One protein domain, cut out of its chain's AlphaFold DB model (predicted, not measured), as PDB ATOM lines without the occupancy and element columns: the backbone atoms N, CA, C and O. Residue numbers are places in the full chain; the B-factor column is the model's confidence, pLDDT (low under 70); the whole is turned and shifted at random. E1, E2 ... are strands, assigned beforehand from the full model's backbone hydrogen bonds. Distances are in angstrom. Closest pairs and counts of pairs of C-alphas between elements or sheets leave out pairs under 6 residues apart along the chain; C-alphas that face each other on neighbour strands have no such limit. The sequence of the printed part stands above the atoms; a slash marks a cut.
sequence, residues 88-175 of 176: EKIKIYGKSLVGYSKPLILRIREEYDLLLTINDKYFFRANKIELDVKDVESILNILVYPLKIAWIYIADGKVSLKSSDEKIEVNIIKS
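Overview. This is residues 88 to 175 of the 176 residues of an uncharacterized protein of Desulfurococcales archaeon ex4484_58 (UniProt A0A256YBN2). Two twisted sheets of five strands face each other as a sandwich, their strands crossed at 39 degrees; one sheet holds E1, E2, E9, E10 and E6, the other E5, E4, E3, E8 and E7. The sheets come close where the end of E5 meets the start of E10, while the hairpin of E1 and E2 and the hairpin of E7 and E8 reach out toward far corners. The printed part has 88 residues with no named helix and ten named strands, E1 to E10 in order along the chain, and the class is all strand. The first sheet runs E1, E2, E9, E10, E6 and is mixed; the second runs E5, E4, E3, E8, E7 and is antiparallel throughout. The whole is compact and rounded, with a radius of gyration of the C-alphas of 12.2 A and spans of 34 by 29 by 20 A.

Along the chain. E1, residues 88 to 93, begins with C-alpha 88 at (142.329, 134.405, 113.869). E2 is residues 96 to 102, 19.6 A long, and E3 residues 104 to 110, 20.3 A. E4 is residues 114 to 118 and E5 residues 122 to 126. E6, residues 128 to 134, is 20.0 A long and begins at (136.550, 121.184, 92.284). E7 is residues 138 to 143, E8 residues 149 to 154, and E9 residues 157 to 163, 19.2 A. E10, residues 167 to 173, is 20.1 A long and ends at (134.996, 139.495, 102.015).

Arrangement. E1 and E2 form an antiparallel hairpin, with N 91 and O 98 2.9 A apart. E2 and E9 are antiparallel, with N 99 to O 159 at 2.9 A. E9 and E10 form a hairpin, with N 160 to O 171 at 2.9 A. E10 and E6 are parallel, 9 degrees between directions, with N 170 to O 130 at 2.8 A. In the other sheet E3, E4 and E5 make a meander, each strand the antiparallel neighbour of the one before: N 117 to O 107 is 2.8 A and N 116 to O 124 is 2.8 A. E3 and E8 are antiparallel, with N 108 to O 150 at 2.8 A, and E7 and E8 form a hairpin, with N 141 to O 151 at 2.8 A. Between the sheets, the closest C-alphas of E5 and E10 are those of Ala 126 and Lys 167, 5.3 A apart. E6 and E7 are apart.

Size, cuts and confidence. The C-alphas farthest apart are those of Tyr 93 and Pro 146, 35.1 A. The printed part has no cut, and its nine links between strands are tight. The mean pLDDT of the printed part is 92.0, and no printed residue is under 70.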
ATOM      1  N   GLU A  88     143.130 135.455 114.486       92.19
ATOM      2  CA  GLU A  88     142.329 134.405 113.869       92.19
ATOM      3  C   GLU A  88     141.180 134.022 114.806       92.19
ATOM      4  O   GLU A  88     141.393 133.702 115.979       92.19
ATOM      5  N   LYS A  89     139.947 134.042 114.290       93.56
ATOM      6  CA  LYS A  89     138.793 133.407 114.947       93.56
ATOM      7  C   LYS A  89     138.011 132.625 113.908       93.56
ATOM      8  O   LYS A  89     137.165 133.177 113.204       93.56
ATOM      9  N   ILE A  90     138.302 131.332 113.832       94.00
ATOM     10  CA  ILE A  90     137.681 130.393 112.902       94.00
ATOM     11  C   ILE A  90     136.866 129.364 113.681       94.00
ATOM     12  O   ILE A  90     137.306 128.838 114.703       94.00
ATOM     13  N   LYS A  91     135.658 129.083 113.192       94.75
ATOM     14  CA  LYS A  91     134.778 128.032 113.702       94.75
ATOM     15  C   LYS A  91     134.524 127.006 112.605       94.75
ATOM     16  O   LYS A  91     134.247 127.369 111.462       94.75
ATOM     17  N   ILE A  92     134.600 125.731 112.975       92.88
ATOM     18  CA  ILE A  92     134.356 124.598 112.081       92.88
ATOM     19  C   ILE A  92     133.021 123.959 112.454       92.88
ATOM     20  O   ILE A  92     132.748 123.703 113.626       92.88
ATOM     21  N   TYR A  93     132.207 123.689 111.440       91.75
ATOM     22  CA  TYR A  93     130.879 123.102 111.554       91.75
ATOM     23  C   TYR A  93     130.750 121.950 110.558       91.75
ATOM     24  O   TYR A  93     130.326 122.146 109.419       91.75
ATOM     25  N   GLY A  94     131.144 120.741 110.964       89.00
ATOM     26  CA  GLY A  94     131.145 119.580 110.069       89.00
ATOM     27  C   GLY A  94     131.975 119.851 108.810       89.00
ATOM     28  O   GLY A  94     133.167 120.126 108.908       89.00
ATOM     29  N   LYS A  95     131.337 119.832 107.631       91.38
ATOM     30  CA  LYS A  95     131.975 120.133 106.336       91.38
ATOM     31  C   LYS A  95     132.007 121.636 105.986       91.38
ATOM     32  O   LYS A  95     132.059 122.001 104.817       91.38
ATOM     33  N   SER A  96     131.892 122.536 106.958       93.50
ATOM     34  CA  SER A  96     131.909 123.991 106.735       93.50
ATOM     35  C   SER A  96     132.864 124.697 107.691       93.50
ATOM     36  O   SER A  96     133.085 124.241 108.813       93.50
ATOM     37  N   LEU A  97     133.404 125.836 107.262       95.44
ATOM     38  CA  LEU A  97     134.298 126.682 108.053       95.44
ATOM     39  C   LEU A  97     133.888 128.143 107.886       95.44
ATOM     40  O   LEU A  97     133.703 128.604 106.765       95.44
ATOM     41  N   VAL A  98     133.751 128.882 108.987       96.44
ATOM     42  CA  VAL A  98     133.443 130.320 108.951       96.44
ATOM     43  C   VAL A  98     134.287 131.059 109.980       96.44
ATOM     44  O   VAL A  98     134.417 130.614 111.122       96.44
ATOM     45  N   GLY A  99     134.846 132.205 109.605       94.62
ATOM     46  CA  GLY A  99     135.639 133.005 110.527       94.62
ATOM     47  C   GLY A  99     136.270 134.238 109.908       94.62
ATOM     48  O   GLY A  99     135.884 134.687 108.830       94.62
ATOM     49  N   TYR A 100     137.261 134.776 110.608       94.31
ATOM     50  CA  TYR A 100     138.142 135.817 110.091       94.31
ATOM     51  C   TYR A 100     139.599 135.480 110.382       94.31
ATOM     52  O   TYR A 100     139.895 134.785 111.361       94.31
ATOM     53  N   SER A 101     140.486 136.002 109.539       91.19
ATOM     54  CA  SER A 101     141.926 135.921 109.744       91.19
ATOM     55  C   SER A 101     142.644 137.161 109.220       91.19
ATOM     56  O   SER A 101     142.250 137.751 108.210       91.19
ATOM     57  N   LYS A 102     143.727 137.520 109.903       91.50
ATOM     58  CA  LYS A 102     144.633 138.613 109.571       91.50
ATOM     59  C   LYS A 102     146.067 138.122 109.818       91.50
ATOM     60  O   LYS A 102     146.447 138.021 110.976       91.50
ATOM     61  N   PRO A 103     146.859 137.758 108.790       90.94
ATOM     62  CA  PRO A 103     146.450 137.587 107.398       90.94
ATOM     63  C   PRO A 103     145.608 136.321 107.190       90.94
ATOM     64  O   PRO A 103     145.657 135.392 107.992       90.94
ATOM     65  N   LEU A 104     144.870 136.270 106.086       93.25
ATOM     66  CA  LEU A 104     144.268 135.048 105.558       93.25
ATOM     67  C   LEU A 104     145.111 134.566 104.372       93.25
ATOM     68  O   LEU A 104     145.308 135.300 103.403       93.25
ATOM     69  N   ILE A 105     145.611 133.340 104.450       94.06
ATOM     70  CA  ILE A 105     146.420 132.703 103.412       94.06
ATOM     71  C   ILE A 105     145.671 131.472 102.920       94.06
ATOM     72  O   ILE A 105     145.303 130.605 103.710       94.06
ATOM     73  N   LEU A 106     145.449 131.391 101.615       95.69
ATOM     74  CA  LEU A 106     144.846 130.236 100.965       95.69
ATOM     75  C   LEU A 106     145.830 129.643  99.979       95.69
ATOM     76  O   LEU A 106     146.436 130.364  99.188       95.69
ATOM     77  N   ARG A 107     145.949 128.322  99.999       95.94
ATOM     78  CA  ARG A 107     146.754 127.574  99.043       95.94
ATOM     79  C   ARG A 107     145.920 126.462  98.437       95.94
ATOM     80  O   ARG A 107     145.371 125.643  99.163       95.94
ATOM     81  N   ILE A 108     145.868 126.430  97.114       95.12
ATOM     82  CA  ILE A 108     145.264 125.361  96.326       95.12
ATOM     83  C   ILE A 108     146.391 124.660  95.581       95.12
ATOM     84  O   ILE A 108     147.211 125.320  94.938       95.12
ATOM     85  N   ARG A 109     146.460 123.337  95.690       92.81
ATOM     86  CA  ARG A 109     147.468 122.519  95.014       92.81
ATOM     87  C   ARG A 109     146.807 121.328  94.339       92.81
ATOM     88  O   ARG A 109     145.961 120.677  94.946       92.81
ATOM     89  N   GLU A 110     147.249 121.047  93.122       88.62
ATOM     90  CA  GLU A 110     146.954 119.792  92.438       88.62
ATOM     91  C   GLU A 110     147.779 118.639  93.038       88.62
ATOM     92  O   GLU A 110     149.014 118.692  93.082       88.62
ATOM     93  N   GLU A 111     147.079 117.622  93.539       82.94
ATOM     94  CA  GLU A 111     147.594 116.292  93.884       82.94
ATOM     95  C   GLU A 111     146.778 115.237  93.099       82.94
ATOM     96  O   GLU A 111     146.426 115.475  91.948       82.94
ATOM     97  N   TYR A 112     146.458 114.072  93.683       84.06
ATOM     98  CA  TYR A 112     145.457 113.155  93.103       84.06
ATOM     99  C   TYR A 112     144.053 113.790  93.050       84.06
ATOM    100  O   TYR A 112     143.272 113.513  92.145       84.06
ATOM    101  N   ASP A 113     143.757 114.636  94.036       89.12
ATOM    102  CA  ASP A 113     142.621 115.547  94.141       89.12
ATOM    103  C   ASP A 113     143.143 116.984  94.345       89.12
ATOM    104  O   ASP A 113     144.352 117.220  94.426       89.12
ATOM    105  N   LEU A 114     142.251 117.976  94.419       93.56
ATOM    106  CA  LEU A 114     142.653 119.328  94.801       93.56
ATOM    107  C   LEU A 114     142.685 119.461  96.321       93.56
ATOM    108  O   LEU A 114     141.672 119.267  96.997       93.56
ATOM    109  N   LEU A 115     143.835 119.882  96.846       95.25
ATOM    110  CA  LEU A 115     144.012 120.203  98.256       95.25
ATOM    111  C   LEU A 115     143.902 121.715  98.469       95.25
ATOM    112  O   LEU A 115     144.768 122.478  98.030       95.25
ATOM    113  N   LEU A 116     142.871 122.142  99.198       95.81
ATOM    114  CA  LEU A 116     142.764 123.488  99.752       95.81
ATOM    115  C   LEU A 116     143.340 123.515 101.165       95.81
ATOM    116  O   LEU A 116     142.937 122.739 102.030       95.81
ATOM    117  N   THR A 117     144.224 124.473 101.412       95.94
ATOM    118  CA  THR A 117     144.772 124.772 102.731       95.94
ATOM    119  C   THR A 117     144.464 126.215 103.119       95.94
ATOM    120  O   THR A 117     144.694 127.128 102.324       95.94
ATOM    121  N   ILE A 118     143.962 126.428 104.338       94.62
ATOM    122  CA  ILE A 118     143.738 127.757 104.928       94.62
ATOM    123  C   ILE A 118     144.728 127.964 106.078       94.62
ATOM    124  O   ILE A 118     144.751 127.166 107.018       94.62
ATOM    125  N   ASN A 119     145.528 129.032 106.003       92.94
ATOM    126  CA  ASN A 119     146.559 129.423 106.975       92.94
ATOM    127  C   ASN A 119     147.517 128.287 107.369       92.94
ATOM    128  O   ASN A 119     147.993 128.259 108.500       92.94
ATOM    129  N   ASP A 120     147.740 127.319 106.477       91.56
ATOM    130  CA  ASP A 120     148.524 126.104 106.749       91.56
ATOM    131  C   ASP A 120     148.018 125.256 107.938       91.56
ATOM    132  O   ASP A 120     148.746 124.419 108.471       91.56
ATOM    133  N   LYS A 121     146.753 125.438 108.348       93.38
ATOM    134  CA  LYS A 121     146.135 124.765 109.509       93.38
ATOM    135  C   LYS A 121     144.936 123.895 109.151       93.38
ATOM    136  O   LYS A 121     144.713 122.868 109.787       93.38
ATOM    137  N   TYR A 122     144.131 124.329 108.183       93.12
ATOM    138  CA  TYR A 122     142.866 123.680 107.834       93.12
ATOM    139  C   TYR A 122     142.933 123.127 106.421       93.12
ATOM    140  O   TYR A 122     143.287 123.863 105.502       93.12
ATOM    141  N   PHE A 123     142.562 121.860 106.255       94.19
ATOM    142  CA  PHE A 123     142.775 121.108 105.023       94.19
ATOM    143  C   PHE A 123     141.460 120.524 104.517       94.19
ATOM    144  O   PHE A 123     140.734 119.878 105.273       94.19
ATOM    145  N   PHE A 124     141.174 120.736 103.236       94.44
ATOM    146  CA  PHE A 124     139.979 120.232 102.566       94.44
ATOM    147  C   PHE A 124     140.361 119.678 101.196       94.44
ATOM    148  O   PHE A 124     141.166 120.280 100.487       94.44
ATOM    149  N   ARG A 125     139.786 118.531 100.835       94.12
ATOM    150  CA  ARG A 125     140.035 117.833  99.571       94.12
ATOM    151  C   ARG A 125     138.753 117.779  98.749       94.12
ATOM    152  O   ARG A 125     137.693 117.524  99.315       94.12
ATOM    153  N   ALA A 126     138.855 118.049  97.452       94.94
ATOM    154  CA  ALA A 126     137.745 117.962  96.507       94.94
ATOM    155  C   ALA A 126     138.252 117.871  95.061       94.94
ATOM    156  O   ALA A 126     139.404 118.179  94.772       94.94
ATOM    157  N   ASN A 127     137.366 117.524  94.129       95.12
ATOM    158  CA  ASN A 127     137.677 117.532  92.695       95.12
ATOM    159  C   ASN A 127     137.568 118.935  92.081       95.12
ATOM    160  O   ASN A 127     138.176 119.223  91.048       95.12
ATOM    161  N   LYS A 128     136.778 119.808  92.714       95.88
ATOM    162  CA  LYS A 128     136.550 121.184  92.284       95.88
ATOM    163  C   LYS A 128     136.652 122.149  93.459       95.88
ATOM    164  O   LYS A 128     136.039 121.924  94.501       95.88
ATOM    165  N   ILE A 129     137.352 123.264  93.268       96.81
ATOM    166  CA  ILE A 129     137.349 124.390  94.209       96.81
ATOM    167  C   ILE A 129     136.876 125.637  93.472       96.81
ATOM    168  O   ILE A 129     137.470 126.043  92.475       96.81
ATOM    169  N   GLU A 130     135.817 126.256  93.975       97.19
ATOM    170  CA  GLU A 130     135.356 127.572  93.552       97.19
ATOM    171  C   GLU A 130     135.694 128.592  94.633       97.19
ATOM    172  O   GLU A 130     135.429 128.372  95.815       97.19
ATOM    173  N   LEU A 131     136.287 129.706  94.225       96.38
ATOM    174  CA  LEU A 131     136.724 130.772  95.110       96.38
ATOM    175  C   LEU A 131     136.191 132.106  94.601       96.38
ATOM    176  O   LEU A 131     136.390 132.455  93.444       96.38
ATOM    177  N   ASP A 132     135.576 132.866  95.494       96.56
ATOM    178  CA  ASP A 132     135.089 134.215  95.239       96.56
ATOM    179  C   ASP A 132     135.702 135.184  96.256       96.56
ATOM    180  O   ASP A 132     135.540 135.021  97.469       96.56
ATOM    181  N   VAL A 133     136.434 136.178  95.758       94.31
ATOM    182  CA  VAL A 133     137.154 137.185  96.546       94.31
ATOM    183  C   VAL A 133     136.575 138.551  96.217       94.31
ATOM    184  O   VAL A 133     136.616 138.961  95.057       94.31
ATOM    185  N   LYS A 134     136.040 139.262  97.213       92.62
ATOM    186  CA  LYS A 134     135.367 140.554  97.017       92.62
ATOM    187  C   LYS A 134     135.799 141.588  98.045       92.62
ATOM    188  O   LYS A 134     135.863 141.302  99.238       92.62
ATOM    189  N   ASP A 135     136.043 142.809  97.576       87.81
ATOM    190  CA  ASP A 135     136.251 143.996  98.416       87.81
ATOM    191  C   ASP A 135     137.432 143.877  99.408       87.81
ATOM    192  O   ASP A 135     137.443 144.513 100.465       87.81
ATOM    193  N   VAL A 136     138.450 143.072  99.075       87.25
ATOM    194  CA  VAL A 136     139.663 142.868  99.887       87.25
ATOM    195  C   VAL A 136     140.934 143.152  99.096       87.25
ATOM    196  O   VAL A 136     141.051 142.806  97.924       87.25
ATOM    197  N   GLU A 137     141.941 143.715  99.765       86.38
ATOM    198  CA  GLU A 137     143.285 143.778  99.194       86.38
ATOM    199  C   GLU A 137     143.919 142.384  99.226       86.38
ATOM    200  O   GLU A 137     144.164 141.818 100.298       86.38
ATOM    201  N   SER A 138     144.192 141.838  98.042       89.00
ATOM    202  CA  SER A 138     144.771 140.508  97.893       89.00
ATOM    203  C   SER A 138     145.895 140.457  96.860       89.00
ATOM    204  O   SER A 138     145.995 141.298  95.963       89.00
ATOM    205  N   ILE A 139     146.758 139.457  97.015       91.00
ATOM    206  CA  ILE A 139     147.704 139.005  95.998       91.00
ATOM    207  C   ILE A 139     147.313 137.578  95.637       91.00
ATOM    208  O   ILE A 139     147.227 136.732  96.526       91.00
ATOM    209  N   LEU A 140     147.152 137.300  94.352       91.06
ATOM    210  CA  LEU A 140     146.967 135.962  93.809       91.06
ATOM    211  C   LEU A 140     148.211 135.584  92.997       91.06
ATOM    212  O   LEU A 140     148.594 136.266  92.053       91.06
ATOM    213  N   ASN A 141     148.834 134.478  93.377       90.88
ATOM    214  CA  ASN A 141     149.926 133.844  92.655       90.88
ATOM    215  C   ASN A 141     149.405 132.542  92.069       90.88
ATOM    216  O   ASN A 141     148.822 131.754  92.809       90.88
ATOM    217  N   ILE A 142     149.650 132.285  90.792       89.75
ATOM    218  CA  ILE A 142     149.320 131.018  90.139       89.75
ATOM    219  C   ILE A 142     150.583 130.490  89.477       89.75
ATOM    220  O   ILE A 142     150.997 131.017  88.452       89.75
ATOM    221  N   LEU A 143     151.181 129.452  90.047       88.12
ATOM    222  CA  LEU A 143     152.175 128.639  89.365       88.12
ATOM    223  C   LEU A 143     151.437 127.628  88.481       88.12
ATOM    224  O   LEU A 143     150.554 126.915  88.957       88.12
ATOM    225  N   VAL A 144     151.769 127.619  87.198       83.38
ATOM    226  CA  VAL A 144     151.149 126.792  86.161       83.38
ATOM    227  C   VAL A 144     151.982 125.536  85.912       83.38
ATOM    228  O   VAL A 144     151.434 124.442  85.907       83.38
ATOM    229  N   TYR A 145     153.306 125.685  85.806       76.69
ATOM    230  CA  TYR A 145     154.261 124.605  85.547       76.69
ATOM    231  C   TYR A 145     155.437 124.671  86.546       76.69
ATOM    232  O   TYR A 145     155.831 125.776  86.928       76.69
ATOM    233  N   PRO A 146     156.025 123.542  87.001       72.38
ATOM    234  CA  PRO A 146     155.685 122.143  86.696       72.38
ATOM    235  C   PRO A 146     154.507 121.592  87.512       72.38
ATOM    236  O   PRO A 146     154.169 120.420  87.394       72.38
ATOM    237  N   LEU A 147     153.929 122.406  88.397       78.75
ATOM    238  CA  LEU A 147     152.815 122.024  89.257       78.75
ATOM    239  C   LEU A 147     151.800 123.162  89.298       78.75
ATOM    240  O   LEU A 147     152.180 124.308  89.557       78.75
ATOM    241  N   LYS A 148     150.515 122.825  89.158       82.94
ATOM    242  CA  LYS A 148     149.421 123.781  89.315       82.94
ATOM    243  C   LYS A 148     149.220 124.104  90.793       82.94
ATOM    244  O   LYS A 148     148.737 123.287  91.585       82.94
ATOM    245  N   ILE A 149     149.631 125.305  91.186       89.69
ATOM    246  CA  ILE A 149     149.548 125.785  92.564       89.69
ATOM    247  C   ILE A 149     149.064 127.232  92.561       89.69
ATOM    248  O   ILE A 149     149.691 128.089  91.950       89.69
ATOM    249  N   ALA A 150     147.999 127.531  93.303       92.25
ATOM    250  CA  ALA A 150     147.540 128.903  93.508       92.25
ATOM    251  C   ALA A 150     147.632 129.321  94.971       92.25
ATOM    252  O   ALA A 150     147.160 128.607  95.857       92.25
ATOM    253  N   TRP A 151     148.255 130.470  95.231       93.69
ATOM    254  CA  TRP A 151     148.373 131.072  96.559       93.69
ATOM    255  C   TRP A 151     147.661 132.416  96.561       93.69
ATOM    256  O   TRP A 151     148.005 133.298  95.773       93.69
ATOM    257  N   ILE A 152     146.707 132.589  97.470       93.50
ATOM    258  CA  ILE A 152     146.056 133.873  97.710       93.50
ATOM    259  C   ILE A 152     146.460 134.376  99.087       93.50
ATOM    260  O   ILE A 152     146.208 133.727 100.102       93.50
ATOM    261  N   TYR A 153     147.080 135.548  99.115       92.69
ATOM    262  CA  TYR A 153     147.359 136.294 100.332       92.69
ATOM    263  C   TYR A 153     146.346 137.424 100.465       92.69
ATOM    264  O   TYR A 153     146.231 138.254  99.564       92.69
ATOM    265  N   ILE A 154     145.653 137.488 101.596       91.44
ATOM    266  CA  ILE A 154     144.725 138.562 101.947       91.44
ATOM    267  C   ILE A 154     145.183 139.154 103.276       91.44
ATOM    268  O   ILE A 154     145.358 138.438 104.264       91.44
ATOM    269  N   ALA A 155     145.392 140.469 103.306       88.19
ATOM    270  CA  ALA A 155     145.902 141.134 104.503       88.19
ATOM    271  C   ALA A 155     144.929 141.015 105.686       88.19
ATOM    272  O   ALA A 155     145.369 140.838 106.818       88.19
ATOM    273  N   ASP A 156     143.627 141.114 105.415       89.19
ATOM    274  CA  ASP A 156     142.553 141.064 106.403       89.19
ATOM    275  C   ASP A 156     141.244 140.642 105.714       89.19
ATOM    276  O   ASP A 156     140.812 141.299 104.761       89.19
ATOM    277  N   GLY A 157     140.633 139.535 106.144       91.19
ATOM    278  CA  GLY A 157     139.445 139.000 105.479       91.19
ATOM    279  C   GLY A 157     138.607 138.065 106.345       91.19
ATOM    280  O   GLY A 157     139.116 137.297 107.168       91.19
ATOM    281  N   LYS A 158     137.292 138.112 106.132       94.75
ATOM    282  CA  LYS A 158     136.346 137.088 106.586       94.75
ATOM    283  C   LYS A 158     136.269 135.995 105.533       94.75
ATOM    284  O   LYS A 158     136.197 136.299 104.348       94.75
ATOM    285  N   VAL A 159     136.242 134.744 105.974       96.25
ATOM    286  CA  VAL A 159     136.160 133.567 105.108       96.25
ATOM    287  C   VAL A 159     134.961 132.715 105.491       96.25
ATOM    288  O   VAL A 159     134.698 132.478 106.673       96.25
ATOM    289  N   SER A 160     134.240 132.249 104.480       96.94
ATOM    290  CA  SER A 160     133.208 131.226 104.595       96.94
ATOM    291  C   SER A 160     133.488 130.140 103.572       96.94
ATOM    292  O   SER A 160     133.626 130.423 102.387       96.94
ATOM    293  N   LEU A 161     133.525 128.896 104.025       97.06
ATOM    294  CA  LEU A 161     133.757 127.721 103.208       97.06
ATOM    295  C   LEU A 161     132.654 126.696 103.439       97.06
ATOM    296  O   LEU A 161     132.293 126.405 104.584       97.06
ATOM    297  N   LYS A 162     132.174 126.106 102.344       96.69
ATOM    298  CA  LYS A 162     131.319 124.915 102.346       96.69
ATOM    299  C   LYS A 162     131.981 123.824 101.517       96.69
ATOM    300  O   LYS A 162     132.341 124.059 100.369       96.69
ATOM    301  N   SER A 163     132.130 122.642 102.100       94.38
ATOM    302  CA  SER A 163     132.722 121.471 101.458       94.38
ATOM    303  C   SER A 163     131.672 120.379 101.281       94.38
ATOM    304  O   SER A 163     130.906 120.064 102.194       94.38
ATOM    305  N   SER A 164     131.674 119.762 100.110       92.62
ATOM    306  CA  SER A 164     131.111 118.442  99.844       92.62
ATOM    307  C   SER A 164     132.239 117.504  99.402       92.62
ATOM    308  O   SER A 164     133.404 117.897  99.434       92.62
ATOM    309  N   ASP A 165     131.906 116.270  99.024       85.06
ATOM    310  CA  ASP A 165     132.906 115.283  98.590       85.06
ATOM    311  C   ASP A 165     133.491 115.611  97.202       85.06
ATOM    312  O   ASP A 165     134.601 115.201  96.884       85.06
ATOM    313  N   GLU A 166     132.784 116.403  96.388       93.00
ATOM    314  CA  GLU A 166     133.216 116.756  95.028       93.00
ATOM    315  C   GLU A 166     133.628 118.223  94.880       93.00
ATOM    316  O   GLU A 166     134.395 118.559  93.974       93.00
ATOM    317  N   LYS A 167     133.123 119.107  95.749       96.12
ATOM    318  CA  LYS A 167     133.219 120.556  95.571       96.12
ATOM    319  C   LYS A 167     133.509 121.280  96.881       96.12
ATOM    320  O   LYS A 167     132.876 121.018  97.901       96.12
ATOM    321  N   ILE A 168     134.389 122.270  96.819       97.19
ATOM    322  CA  ILE A 168     134.560 123.280  97.864       97.19
ATOM    323  C   ILE A 168     134.182 124.645  97.294       97.19
ATOM    324  O   ILE A 168     134.673 125.036  96.239       97.19
ATOM    325  N   GLU A 169     133.334 125.375  98.004       97.38
ATOM    326  CA  GLU A 169     133.001 126.772  97.720       97.38
ATOM    327  C   GLU A 169     133.605 127.657  98.807       97.38
ATOM    328  O   GLU A 169     133.307 127.473  99.990       97.38
ATOM    329  N   VAL A 170     134.440 128.617  98.417       97.31
ATOM    330  CA  VAL A 170     135.110 129.565  99.310       97.31
ATOM    331  C   VAL A 170     134.665 130.978  98.961       97.31
ATOM    332  O   VAL A 170     134.800 131.418  97.824       97.31
ATOM    333  N   ASN A 171     134.163 131.709  99.947       97.25
ATOM    334  CA  ASN A 171     133.801 133.112  99.818       97.25
ATOM    335  C   ASN A 171     134.620 133.956 100.795       97.25
ATOM    336  O   ASN A 171     134.733 133.607 101.976       97.25
ATOM    337  N   ILE A 172     135.185 135.055 100.299       95.81
ATOM    338  CA  ILE A 172     136.032 135.959 101.072       95.81
ATOM    339  C   ILE A 172     135.580 137.392 100.865       95.81
ATOM    340  O   ILE A 172     135.479 137.865  99.733       95.81
ATOM    341  N   ILE A 173     135.390 138.088 101.981       94.19
ATOM    342  CA  ILE A 173     134.996 139.495 102.015       94.19
ATOM    343  C   ILE A 173     135.810 140.268 103.048       94.19
ATOM    344  O   ILE A 173     136.432 139.687 103.943       94.19
ATOM    345  N   LYS A 174     135.759 141.596 102.968       88.50
ATOM    346  CA  LYS A 174     136.397 142.482 103.944       88.50
ATOM    347  C   LYS A 174     135.902 142.221 105.369       88.50
ATOM    348  O   LYS A 174     134.708 142.016 105.612       88.50
ATOM    349  N   SER A 175     136.815 142.246 106.336       82.25
ATOM    350  CA  SER A 175     136.450 142.386 107.746       82.25
ATOM    351  C   SER A 175     135.959 143.821 108.006       82.25
ATOM    352  O   SER A 175     136.433 144.774 107.389       82.25
TER     353      SER A 175